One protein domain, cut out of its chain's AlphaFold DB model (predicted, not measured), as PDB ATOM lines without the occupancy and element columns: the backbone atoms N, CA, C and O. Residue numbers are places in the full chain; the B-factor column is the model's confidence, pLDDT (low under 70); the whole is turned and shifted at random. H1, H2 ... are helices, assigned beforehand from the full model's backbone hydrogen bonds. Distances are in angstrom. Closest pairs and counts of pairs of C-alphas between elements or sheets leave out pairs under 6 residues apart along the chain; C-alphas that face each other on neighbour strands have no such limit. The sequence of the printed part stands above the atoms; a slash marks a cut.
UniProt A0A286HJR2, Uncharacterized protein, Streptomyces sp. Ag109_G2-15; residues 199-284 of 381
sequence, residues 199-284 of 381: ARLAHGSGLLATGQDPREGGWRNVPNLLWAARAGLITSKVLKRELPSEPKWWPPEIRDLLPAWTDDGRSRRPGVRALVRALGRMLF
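AT A GLANCE: This is residues 199 to 284 of the 381 residues of an uncharacterized protein of Streptomyces sp. Ag109_G2-15 (UniProt A0A286HJR2). H3 and H6 cross at the core, with H1 packed across the last residues of H6, H4 across its first, and short H2 and H5 beside H3. A loop sticks out at residues 263 to 268. The 86 printed residues hold six named helices, H1 to H6 in order, and no named strand: all helix, compact, radius of gyration of the C-alphas 12.7 A, spans 39 by 30 by 20 A.

IN THESE COORDINATES: H1, residues 199 to 209, 15.4 A, begins at C-alpha 199 (-15.995, -22.844, -17.224). H2 is 214 to 217, H3 222 to 230, 12.3 A, H4 236 to 242, 10.1 A, and H5 252 to 255. H6, 272 to 283, 16.8 A, ends at C-alpha 283 (-6.749, -28.043, -12.942).

HOW THE PARTS SIT: H3 and H6, the hubs, touch about perpendicular at 81 degrees, closest C-alphas Leu 226 and Leu 279, 6.0 A. H1 touches H3, C-alphas Leu 207 and Pro 223, 4.9 A. Residues 281 to 283 of H6 touch H1; residues 272 to 276 touch H4. H2 touches H3. H5 is close to H3 but not clearly touching. In H1, H3, H4 and H6 every O i to N i+4 pair is within hydrogen-bond range; H2 and H5 are too short for one.

THE WHOLE: The printed part has no cut. The link H5 to H6 is long, 16 residues. No printed residue is under pLDDT 70.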
ATOM      1  N   ALA A 199     -15.059 -22.519 -18.295       95.00
ATOM      2  CA  ALA A 199     -15.995 -22.844 -17.224       95.00
ATOM      3  C   ALA A 199     -15.482 -24.002 -16.357       95.00
ATOM      4  O   ALA A 199     -15.515 -23.924 -15.130       95.00
ATOM      5  N   ARG A 200     -14.946 -25.054 -16.988       95.06
ATOM      6  CA  ARG A 200     -14.385 -26.213 -16.286       95.06
ATOM      7  C   ARG A 200     -13.186 -25.833 -15.416       95.06
ATOM      8  O   ARG A 200     -13.120 -26.260 -14.267       95.06
ATOM      9  N   LEU A 201     -12.263 -25.030 -15.947       94.75
ATOM     10  CA  LEU A 201     -11.085 -24.572 -15.204       94.75
ATOM     11  C   LEU A 201     -11.460 -23.602 -14.079       94.75
ATOM     12  O   LEU A 201     -10.908 -23.697 -12.987       94.75
ATOM     13  N   ALA A 202     -12.411 -22.695 -14.314       93.81
ATOM     14  CA  ALA A 202     -12.912 -21.793 -13.279       93.81
ATOM     15  C   ALA A 202     -13.577 -22.572 -12.136       93.81
ATOM     16  O   ALA A 202     -13.305 -22.309 -10.966       93.81
ATOM     17  N   HIS A 203     -14.386 -23.580 -12.468       95.06
ATOM     18  CA  HIS A 203     -14.999 -24.458 -11.478       95.06
ATOM     19  C   HIS A 203     -13.952 -25.242 -10.674       95.06
ATOM     20  O   HIS A 203     -14.004 -25.249  -9.445       95.06
ATOM     21  N   GLY A 204     -12.960 -25.839 -11.346       95.19
ATOM     22  CA  GLY A 204     -11.849 -26.527 -10.685       95.19
ATOM     23  C   GLY A 204     -11.042 -25.612  -9.763       95.19
ATOM     24  O   GLY A 204     -10.725 -26.005  -8.644       95.19
ATOM     25  N   SER A 205     -10.780 -24.375 -10.189       93.69
ATOM     26  CA  SER A 205     -10.120 -23.360  -9.362       93.69
ATOM     27  C   SER A 205     -10.948 -22.988  -8.129       93.69
ATOM     28  O   SER A 205     -10.392 -22.859  -7.043       93.69
ATOM     29  N   GLY A 206     -12.270 -22.850  -8.278       95.81
ATOM     30  CA  GLY A 206     -13.173 -22.561  -7.164       95.81
ATOM     31  C   GLY A 206     -13.193 -23.670  -6.110       95.81
ATOM     32  O   GLY A 206     -13.128 -23.383  -4.920       95.81
ATOM     33  N   LEU A 207     -13.211 -24.939  -6.534       96.31
ATOM     34  CA  LEU A 207     -13.124 -26.078  -5.613       96.31
ATOM     35  C   LEU A 207     -11.735 -26.224  -4.987       96.31
ATOM     36  O   LEU A 207     -11.623 -26.605  -3.829       96.31
ATOM     37  N   LEU A 208     -10.668 -25.933  -5.735       95.56
ATOM     38  CA  LEU A 208      -9.307 -25.970  -5.203       95.56
ATOM     39  C   LEU A 208      -9.123 -24.959  -4.062       95.56
ATOM     40  O   LEU A 208      -8.473 -25.287  -3.074       95.56
ATOM     41  N   ALA A 209      -9.714 -23.766  -4.181       95.19
ATOM     42  CA  ALA A 209      -9.612 -22.702  -3.181       95.19
ATOM     43  C   ALA A 209     -10.240 -23.067  -1.824       95.19
ATOM     44  O   ALA A 209      -9.844 -22.520  -0.799       95.19
ATOM     45  N   THR A 210     -11.204 -23.991  -1.802       96.12
ATOM     46  CA  THR A 210     -11.828 -24.494  -0.567       96.12
ATOM     47  C   THR A 210     -11.221 -25.816  -0.090       96.12
ATOM     48  O   THR A 210     -11.636 -26.350   0.938       96.12
ATOM     49  N   GLY A 211     -10.260 -26.365  -0.837       95.25
ATOM     50  CA  GLY A 211      -9.586 -27.615  -0.517       95.25
ATOM     51  C   GLY A 211      -8.497 -27.446   0.538       95.25
ATOM     52  O   GLY A 211      -7.819 -26.424   0.609       95.25
ATOM     53  N   GLN A 212      -8.290 -28.499   1.319       96.69
ATOM     54  CA  GLN A 212      -7.223 -28.618   2.316       96.69
ATOM     55  C   GLN A 212      -6.457 -29.936   2.132       96.69
ATOM     56  O   GLN A 212      -6.865 -30.787   1.334       96.69
ATOM     57  N   ASP A 213      -5.352 -30.126   2.862       97.19
ATOM     58  CA  ASP A 213      -4.603 -31.388   2.818       97.19
ATOM     59  C   ASP A 213      -5.535 -32.557   3.196       97.19
ATOM     60  O   ASP A 213      -6.061 -32.592   4.314       97.19
ATOM     61  N   PRO A 214      -5.773 -33.543   2.306       97.06
ATOM     62  CA  PRO A 214      -6.669 -34.660   2.597       97.06
ATOM     63  C   PRO A 214      -6.165 -35.594   3.702       97.06
ATOM     64  O   PRO A 214      -6.930 -36.440   4.164       97.06
ATOM     65  N   ARG A 215      -4.905 -35.477   4.136       95.56
ATOM     66  CA  ARG A 215      -4.400 -36.183   5.325       95.56
ATOM     67  C   ARG A 215      -5.080 -35.695   6.605       95.56
ATOM     68  O   ARG A 215      -5.210 -36.476   7.539       95.56
ATOM     69  N   GLU A 216      -5.537 -34.445   6.613       95.31
ATOM     70  CA  GLU A 216      -6.255 -33.818   7.726       95.31
ATOM     71  C   GLU A 216      -7.752 -33.710   7.413       95.31
ATOM     72  O   GLU A 216      -8.599 -34.109   8.206       95.31
ATOM     73  N   GLY A 217      -8.085 -33.235   6.210       92.06
ATOM     74  CA  GLY A 217      -9.458 -32.985   5.776       92.06
ATOM     75  C   GLY A 217     -10.189 -34.175   5.155       92.06
ATOM     76  O   GLY A 217     -11.347 -34.038   4.762       92.06
ATOM     77  N   GLY A 218      -9.518 -35.318   5.008       95.62
ATOM     78  CA  GLY A 218     -10.051 -36.532   4.397       95.62
ATOM     79  C   GLY A 218      -9.972 -36.570   2.864       95.62
ATOM     80  O   GLY A 218     -10.040 -35.554   2.174       95.62
ATOM     81  N   TRP A 219      -9.880 -37.789   2.323       96.44
ATOM     82  CA  TRP A 219      -9.731 -38.084   0.885       96.44
ATOM     83  C   TRP A 219     -11.053 -38.227   0.113       96.44
ATOM     84  O   TRP A 219     -11.051 -38.548  -1.075       96.44
ATOM     85  N   ARG A 220     -12.195 -38.060   0.786       94.94
ATOM     86  CA  ARG A 220     -13.530 -38.397   0.259       94.94
ATOM     87  C   ARG A 220     -14.340 -37.181  -0.197       94.94
ATOM     88  O   ARG A 220     -15.560 -37.263  -0.272       94.94
ATOM     89  N   ASN A 221     -13.682 -36.077  -0.521       95.00
ATOM     90  CA  ASN A 221     -14.319 -34.905  -1.114       95.00
ATOM     91  C   ASN A 221     -13.494 -34.410  -2.313       95.00
ATOM     92  O   ASN A 221     -12.296 -34.674  -2.415       95.00
ATOM     93  N   VAL A 222     -14.140 -33.725  -3.253       97.12
ATOM     94  CA  VAL A 222     -13.463 -33.232  -4.460       97.12
ATOM     95  C   VAL A 222     -12.457 -32.105  -4.159       97.12
ATOM     96  O   VAL A 222     -11.346 -32.185  -4.690       97.12
ATOM     97  N   PRO A 223     -12.759 -31.104  -3.301       97.94
ATOM     98  CA  PRO A 223     -11.817 -30.028  -2.978       97.94
ATOM     99  C   PRO A 223     -10.442 -30.515  -2.499       97.94
ATOM    100  O   PRO A 223      -9.420 -30.117  -3.059       97.94
ATOM    101  N   ASN A 224     -10.384 -31.447  -1.542       97.88
ATOM    102  CA  ASN A 224      -9.106 -31.940  -1.017       97.88
ATOM    103  C   ASN A 224      -8.381 -32.839  -2.023       97.88
ATOM    104  O   ASN A 224      -7.152 -32.895  -2.045       97.88
ATOM    105  N   LEU A 225      -9.122 -33.540  -2.889       97.69
ATOM    106  CA  LEU A 225      -8.525 -34.305  -3.984       97.69
ATOM    107  C   LEU A 225      -7.872 -33.393  -5.026       97.69
ATOM    108  O   LEU A 225      -6.791 -33.723  -5.519       97.69
ATOM    109  N   LEU A 226      -8.485 -32.250  -5.346       96.88
ATOM    110  CA  LEU A 226      -7.886 -31.234  -6.215       96.88
ATOM    111  C   LEU A 226      -6.675 -30.580  -5.550       96.88
ATOM    112  O   LEU A 226      -5.640 -30.435  -6.203       96.88
ATOM    113  N   TRP A 227      -6.765 -30.273  -4.253       97.12
ATOM    114  CA  TRP A 227      -5.631 -29.791  -3.463       97.12
ATOM    115  C   TRP A 227      -4.453 -30.766  -3.539       97.12
ATOM    116  O   TRP A 227      -3.345 -30.398  -3.928       97.12
ATOM    117  N   ALA A 228      -4.703 -32.052  -3.290       97.06
ATOM    118  CA  ALA A 228      -3.680 -33.087  -3.356       97.06
ATOM    119  C   ALA A 228      -3.142 -33.319  -4.770       97.06
ATOM    120  O   ALA A 228      -1.961 -33.633  -4.928       97.06
ATOM    121  N   ALA A 229      -3.975 -33.172  -5.804       95.56
ATOM    122  CA  ALA A 229      -3.527 -33.241  -7.191       95.56
ATOM    123  C   ALA A 229      -2.567 -32.087  -7.509       95.56
ATOM    124  O   ALA A 229      -1.504 -32.323  -8.082       95.56
ATOM    125  N   ARG A 230      -2.894 -30.865  -7.071       93.94
ATOM    126  CA  ARG A 230      -2.033 -29.686  -7.219       93.94
ATOM    127  C   ARG A 230      -0.721 -29.825  -6.445       93.94
ATOM    128  O   ARG A 230       0.321 -29.451  -6.971       93.94
ATOM    129  N   ALA A 231      -0.763 -30.405  -5.246       94.31
ATOM    130  CA  ALA A 231       0.409 -30.683  -4.416       94.31
ATOM    131  C   ALA A 231       1.238 -31.903  -4.883       94.31
ATOM    132  O   ALA A 231       2.237 -32.247  -4.256       94.31
ATOM    133  N   GLY A 232       0.833 -32.595  -5.959       93.69
ATOM    134  CA  GLY A 232       1.552 -33.761  -6.487       93.69
ATOM    135  C   GLY A 232       1.438 -35.030  -5.630       93.69
ATOM    136  O   GLY A 232       2.227 -35.957  -5.788       93.69
ATOM    137  N   LEU A 233       0.457 -35.103  -4.727       94.88
ATOM    138  CA  LEU A 233       0.260 -36.230  -3.804       94.88
ATOM    139  C   LEU A 233      -0.594 -37.362  -4.395       94.88
ATOM    140  O   LEU A 233      -0.589 -38.489  -3.888       94.88
ATOM    141  N   ILE A 234      -1.348 -37.080  -5.458       93.94
ATOM    142  CA  ILE A 234      -2.270 -38.040  -6.066       93.94
ATOM    143  C   ILE A 234      -1.503 -39.076  -6.892       93.94
ATOM    144  O   ILE A 234      -0.930 -38.788  -7.939       93.94
ATOM    145  N   THR A 235      -1.578 -40.336  -6.462       91.75
ATOM    146  CA  THR A 235      -1.143 -41.495  -7.251       91.75
ATOM    147  C   THR A 235      -2.216 -42.576  -7.241       91.75
ATOM    148  O   THR A 235      -3.060 -42.637  -6.344       91.75
ATOM    149  N   SER A 236      -2.155 -43.500  -8.204       90.50
ATOM    150  CA  SER A 236      -3.071 -44.650  -8.213       90.50
ATOM    151  C   SER A 236      -2.965 -45.507  -6.945       90.50
ATOM    152  O   SER A 236      -3.949 -46.126  -6.555       90.50
ATOM    153  N   LYS A 237      -1.787 -45.562  -6.305       93.31
ATOM    154  CA  LYS A 237      -1.572 -46.320  -5.064       93.31
ATOM    155  C   LYS A 237      -2.258 -45.641  -3.880       93.31
ATOM    156  O   LYS A 237      -2.940 -46.320  -3.122       93.31
ATOM    157  N   VAL A 238      -2.108 -44.321  -3.761       94.88
ATOM    158  CA  VAL A 238      -2.754 -43.523  -2.708       94.88
ATOM    159  C   VAL A 238      -4.270 -43.627  -2.832       94.88
ATOM    160  O   VAL A 238      -4.926 -44.074  -1.903       94.88
ATOM    161  N   LEU A 239      -4.832 -43.356  -4.010       94.62
ATOM    162  CA  LEU A 239      -6.285 -43.384  -4.186       94.62
ATOM    163  C   LEU A 239      -6.904 -44.768  -3.942       94.62
ATOM    164  O   LEU A 239      -7.998 -44.847  -3.402       94.62
ATOM    165  N   LYS A 240      -6.211 -45.863  -4.279       93.81
ATOM    166  CA  LYS A 240      -6.680 -47.227  -3.957       93.81
ATOM    167  C   LYS A 240      -6.675 -47.547  -2.460       93.81
ATOM    168  O   LYS A 240      -7.389 -48.454  -2.054       93.81
ATOM    169  N   ARG A 241      -5.828 -46.876  -1.678       94.88
ATOM    170  CA  ARG A 241      -5.760 -47.039  -0.221       94.88
ATOM    171  C   ARG A 241      -6.852 -46.225   0.469       94.88
ATOM    172  O   ARG A 241      -7.461 -46.708   1.411       94.88
ATOM    173  N   GLU A 242      -7.071 -45.001  -0.003       95.44
ATOM    174  CA  GLU A 242      -7.917 -44.018   0.682       95.44
ATOM    175  C   GLU A 242      -9.393 -44.061   0.248       95.44
ATOM    176  O   GLU A 242     -10.288 -43.662   0.999       95.44
ATOM    177  N   LEU A 243      -9.675 -44.553  -0.963       94.25
ATOM    178  CA  LEU A 243     -11.034 -44.708  -1.482       94.25
ATOM    179  C   LEU A 243     -11.491 -46.173  -1.445       94.25
ATOM    180  O   LEU A 243     -10.664 -47.082  -1.547       94.25
ATOM    181  N   PRO A 244     -12.814 -46.422  -1.369       93.19
ATOM    182  CA  PRO A 244     -13.366 -47.761  -1.540       93.19
ATOM    183  C   PRO A 244     -12.898 -48.424  -2.844       93.19
ATOM    184  O   PRO A 244     -12.717 -47.759  -3.867       93.19
ATOM    185  N   SER A 245     -12.746 -49.749  -2.826       88.44
ATOM    186  CA  SER A 245     -12.267 -50.526  -3.978       88.44
ATOM    187  C   SER A 245     -13.186 -50.419  -5.199       88.44
ATOM    188  O   SER A 245     -12.703 -50.352  -6.331       88.44
ATOM    189  N   GLU A 246     -14.502 -50.372  -4.977       87.94
ATOM    190  CA  GLU A 246     -15.497 -50.243  -6.038       87.94
ATOM    191  C   GLU A 246     -16.019 -48.801  -6.167       87.94
ATOM    192  O   GLU A 246     -16.556 -48.258  -5.196       87.94
ATOM    193  N   PRO A 247     -15.972 -48.201  -7.377       89.00
ATOM    194  CA  PRO A 247     -16.440 -46.836  -7.628       89.00
ATOM    195  C   PRO A 247     -17.894 -46.561  -7.255       89.00
ATOM    196  O   PRO A 247     -18.230 -45.426  -6.951       89.00
ATOM    197  N   LYS A 248     -18.766 -47.579  -7.234       88.25
ATOM    198  CA  LYS A 248     -20.174 -47.421  -6.830       88.25
ATOM    199  C   LYS A 248     -20.332 -46.968  -5.372       88.25
ATOM    200  O   LYS A 248     -21.344 -46.367  -5.038       88.25
ATOM    201  N   TRP A 249     -19.326 -47.235  -4.535       92.12
ATOM    202  CA  TRP A 249     -19.280 -46.831  -3.126       92.12
ATOM    203  C   TRP A 249     -18.561 -45.502  -2.902       92.12
ATOM    204  O   TRP A 249     -18.353 -45.096  -1.760       92.12
ATOM    205  N   TRP A 250     -18.130 -44.829  -3.968       93.94
ATOM    206  CA  TRP A 250     -17.530 -43.512  -3.837       93.94
ATOM    207  C   TRP A 250     -18.604 -42.454  -3.556       93.94
ATOM    208  O   TRP A 250     -19.747 -42.598  -4.013       93.94
ATOM    209  N   PRO A 251     -18.241 -41.372  -2.845       94.88
ATOM    210  CA  PRO A 251     -19.092 -40.197  -2.695       94.88
ATOM    211  C   PRO A 251     -19.678 -39.747  -4.044       94.88
ATOM    212  O   PRO A 251     -18.943 -39.772  -5.038       94.88
ATOM    213  N   PRO A 252     -20.966 -39.347  -4.106       93.12
ATOM    214  CA  PRO A 252     -21.622 -38.943  -5.354       93.12
ATOM    215  C   PRO A 252     -20.816 -37.910  -6.146       93.12
ATOM    216  O   PRO A 252     -20.507 -38.154  -7.304       93.12
ATOM    217  N   GLU A 253     -20.324 -36.866  -5.478       93.25
ATOM    218  CA  GLU A 253     -19.526 -35.798  -6.095       93.25
ATOM    219  C   GLU A 253     -18.255 -36.307  -6.794       93.25
ATOM    220  O   GLU A 253     -17.838 -35.760  -7.808       93.25
ATOM    221  N   ILE A 254     -17.633 -37.376  -6.283       95.00
ATOM    222  CA  ILE A 254     -16.456 -37.996  -6.911       95.00
ATOM    223  C   ILE A 254     -16.883 -38.880  -8.090       95.00
ATOM    224  O   ILE A 254     -16.166 -38.967  -9.089       95.00
ATOM    225  N   ARG A 255     -18.038 -39.551  -7.988       92.12
ATOM    226  CA  ARG A 255     -18.590 -40.368  -9.079       92.12
ATOM    227  C   ARG A 255     -19.003 -39.507 -10.268       92.12
ATOM    228  O   ARG A 255     -18.748 -39.920 -11.393       92.12
ATOM    229  N   ASP A 256     -19.546 -38.319 -10.022       92.19
ATOM    230  CA  ASP A 256     -20.008 -37.390 -11.061       92.19
ATOM    231  C   ASP A 256     -18.857 -36.833 -11.921       92.19
ATOM    232  O   ASP A 256     -19.070 -36.401 -13.052       92.19
ATOM    233  N   LEU A 257     -17.613 -36.904 -11.431       91.94
ATOM    234  CA  LEU A 257     -16.414 -36.571 -12.211       91.94
ATOM    235  C   LEU A 257     -15.999 -37.668 -13.200       91.94
ATOM    236  O   LEU A 257     -15.149 -37.438 -14.067       91.94
ATOM    237  N   LEU A 258     -16.515 -38.887 -13.044       91.12
ATOM    238  CA  LEU A 258     -16.144 -40.005 -13.898       91.12
ATOM    239  C   LEU A 258     -16.897 -39.934 -15.232       91.12
ATOM    240  O   LEU A 258     -18.063 -39.549 -15.268       91.12
ATOM    241  N   PRO A 259     -16.262 -40.342 -16.347       86.50
ATOM    242  CA  PRO A 259     -16.968 -40.449 -17.615       86.50
ATOM    243  C   PRO A 259     -18.129 -41.439 -17.495       86.50
ATOM    244  O   PRO A 259     -18.023 -42.438 -16.776       86.50
ATOM    245  N   ALA A 260     -19.207 -41.188 -18.241       83.12
ATOM    246  CA  ALA A 260     -20.336 -42.106 -18.320       83.12
ATOM    247  C   ALA A 260     -19.851 -43.512 -18.707       83.12
ATOM    248  O   ALA A 260     -19.062 -43.682 -19.640       83.12
ATOM    249  N   TRP A 261     -20.304 -44.518 -17.964       79.88
ATOM    250  CA  TRP A 261     -19.980 -45.910 -18.239       79.88
ATOM    251  C   TRP A 261     -21.090 -46.543 -19.073       79.88
ATOM    252  O   TRP A 261     -22.253 -46.530 -18.675       79.88
ATOM    253  N   THR A 262     -20.713 -47.111 -20.214       76.62
ATOM    254  CA  THR A 262     -21.578 -47.940 -21.051       76.62
ATOM    255  C   THR A 262     -21.297 -49.411 -20.769       76.62
ATOM    256  O   THR A 262     -20.140 -49.838 -20.771       76.62
ATOM    257  N   ASP A 263     -22.349 -50.197 -20.541       74.12
ATOM    258  CA  ASP A 263     -22.242 -51.650 -20.364       74.12
ATOM    259  C   ASP A 263     -22.192 -52.357 -21.729       74.12
ATOM    260  O   ASP A 263     -23.075 -53.114 -22.117       74.12
ATOM    261  N   ASP A 264     -21.171 -52.018 -22.519       81.06
ATOM    262  CA  ASP A 264     -20.959 -52.525 -23.881       81.06
ATOM    263  C   ASP A 264     -20.140 -53.833 -23.918       81.06
ATOM    264  O   ASP A 264     -19.761 -54.312 -24.991       81.06
ATOM    265  N   GLY A 265     -19.806 -54.391 -22.747       74.12
ATOM    266  CA  GLY A 265     -18.977 -55.590 -22.582       74.12
ATOM    267  C   GLY A 265     -17.505 -55.439 -23.000       74.12
ATOM    268  O   GLY A 265     -16.732 -56.385 -22.854       74.12
ATOM    269  N   ARG A 266     -17.085 -54.273 -23.508       72.81
ATOM    270  CA  ARG A 266     -15.727 -54.001 -24.023       72.81
ATOM    271  C   ARG A 266     -14.984 -52.972 -23.172       72.81
ATOM    272  O   ARG A 266     -13.757 -53.026 -23.049       72.81
ATOM    273  N   SER A 267     -15.721 -52.054 -22.561       73.50
ATOM    274  CA  SER A 267     -15.208 -50.915 -21.815       73.50
ATOM    275  C   SER A 267     -15.056 -51.246 -20.332       73.50
ATOM    276  O   SER A 267     -16.002 -51.611 -19.634       73.50
ATOM    277  N   ARG A 268     -13.835 -51.085 -19.802       76.50
ATOM    278  CA  ARG A 268     -13.594 -51.215 -18.358       76.50
ATOM    279  C   ARG A 268     -14.308 -50.092 -17.611       76.50
ATOM    280  O   ARG A 268     -14.208 -48.932 -18.009       76.50
ATOM    281  N   ARG A 269     -14.938 -50.429 -16.480       81.81
ATOM    282  CA  ARG A 269     -15.556 -49.437 -15.589       81.81
ATOM    283  C   ARG A 269     -14.555 -48.328 -15.221       81.81
ATOM    284  O   ARG A 269     -13.412 -48.646 -14.863       81.81
ATOM    285  N   PRO A 270     -14.959 -47.046 -15.288       86.44
ATOM    286  CA  PRO A 270     -14.146 -45.939 -14.811       86.44
ATOM    287  C   PRO A 270     -13.776 -46.151 -13.345       86.44
ATOM    288  O   PRO A 270     -14.578 -46.632 -12.554       86.44
ATOM    289  N   GLY A 271     -12.552 -45.798 -12.974       90.56
ATOM    290  CA  GLY A 271     -12.063 -45.943 -11.606       90.56
ATOM    291  C   GLY A 271     -10.919 -44.979 -11.349       90.56
ATOM    292  O   GLY A 271     -10.845 -43.926 -11.975       90.56
ATOM    293  N   VAL A 272      -9.973 -45.349 -10.485       93.25
ATOM    294  CA  VAL A 272      -8.905 -44.441 -10.017       93.25
ATOM    295  C   VAL A 272      -8.151 -43.748 -11.159       93.25
ATOM    296  O   VAL A 272      -7.902 -42.552 -11.097       93.25
ATOM    297  N   ARG A 273      -7.840 -44.455 -12.255       91.00
ATOM    298  CA  ARG A 273      -7.168 -43.844 -13.420       91.00
ATOM    299  C   ARG A 273      -8.018 -42.792 -14.141       91.00
ATOM    300  O   ARG A 273      -7.455 -41.858 -14.703       91.00
ATOM    301  N   ALA A 274      -9.336 -42.975 -14.179       92.12
ATOM    302  CA  ALA A 274     -10.253 -41.993 -14.744       92.12
ATOM    303  C   ALA A 274     -10.396 -40.792 -13.800       92.12
ATOM    304  O   ALA A 274     -10.337 -39.665 -14.272       92.12
ATOM    305  N   LEU A 275     -10.446 -41.030 -12.484       95.19
ATOM    306  CA  LEU A 275     -10.464 -39.969 -11.475       95.19
ATOM    307  C   LEU A 275      -9.213 -39.083 -11.546       95.19
ATOM    308  O   LEU A 275      -9.337 -37.868 -11.599       95.19
ATOM    309  N   VAL A 276      -8.011 -39.669 -11.631       94.31
ATOM    310  CA  VAL A 276      -6.763 -38.892 -11.788       94.31
ATOM    311  C   VAL A 276      -6.822 -37.995 -13.028       94.31
ATOM    312  O   VAL A 276      -6.454 -36.826 -12.960       94.31
ATOM    313  N   ARG A 277      -7.319 -38.522 -14.154       92.31
ATOM    314  CA  ARG A 277      -7.499 -37.733 -15.379       92.31
ATOM    315  C   ARG A 277      -8.535 -36.625 -15.206       92.31
ATOM    316  O   ARG A 277      -8.287 -35.516 -15.662       92.31
ATOM    317  N   ALA A 278      -9.659 -36.906 -14.551       93.88
ATOM    318  CA  ALA A 278     -10.702 -35.917 -14.294       93.88
ATOM    319  C   ALA A 278     -10.179 -34.766 -13.424       93.88
ATOM    320  O   ALA A 278     -10.298 -33.610 -13.822       93.88
ATOM    321  N   LEU A 279      -9.497 -35.077 -12.314       95.38
ATOM    322  CA  LEU A 279      -8.857 -34.079 -11.447       95.38
ATOM    323  C   LEU A 279      -7.836 -33.237 -12.225       95.38
ATOM    324  O   LEU A 279      -7.857 -32.013 -12.147       95.38
ATOM    325  N   GLY A 280      -6.991 -33.874 -13.044       93.44
ATOM    326  CA  GLY A 280      -6.049 -33.166 -13.914       93.44
ATOM    327  C   GLY A 280      -6.740 -32.197 -14.880       93.44
ATOM    328  O   GLY A 280      -6.321 -31.050 -14.991       93.44
ATOM    329  N   ARG A 281      -7.842 -32.615 -15.517       93.19
ATOM    330  CA  ARG A 281      -8.624 -31.780 -16.448       93.19
ATOM    331  C   ARG A 281      -9.360 -30.615 -15.781       93.19
ATOM    332  O   ARG A 281      -9.719 -29.659 -16.469       93.19
ATOM    333  N   MET A 282      -9.632 -30.700 -14.481       94.50
ATOM    334  CA  MET A 282     -10.190 -29.585 -13.706       94.50
ATOM    335  C   MET A 282      -9.131 -28.529 -13.383       94.50
ATOM    336  O   MET A 282      -9.469 -27.357 -13.258       94.50
ATOM    337  N   LEU A 283      -7.862 -28.933 -13.273       93.44
ATOM    338  CA  LEU A 283      -6.749 -28.043 -12.942       93.44
ATOM    339  C   LEU A 283      -6.052 -27.458 -14.175       93.44
ATOM    340  O   LEU A 283      -5.542 -26.342 -14.115       93.44
ATOM    341  N   PHE A 284      -6.018 -28.201 -15.282       93.12
ATOM    342  CA  PHE A 284      -5.226 -27.853 -16.460       93.12
ATOM    343  C   PHE A 284      -6.007 -28.067 -17.760       93.12
ATOM    344  O   PHE A 284      -6.816 -28.992 -17.882       93.12
TER     345      PHE A 284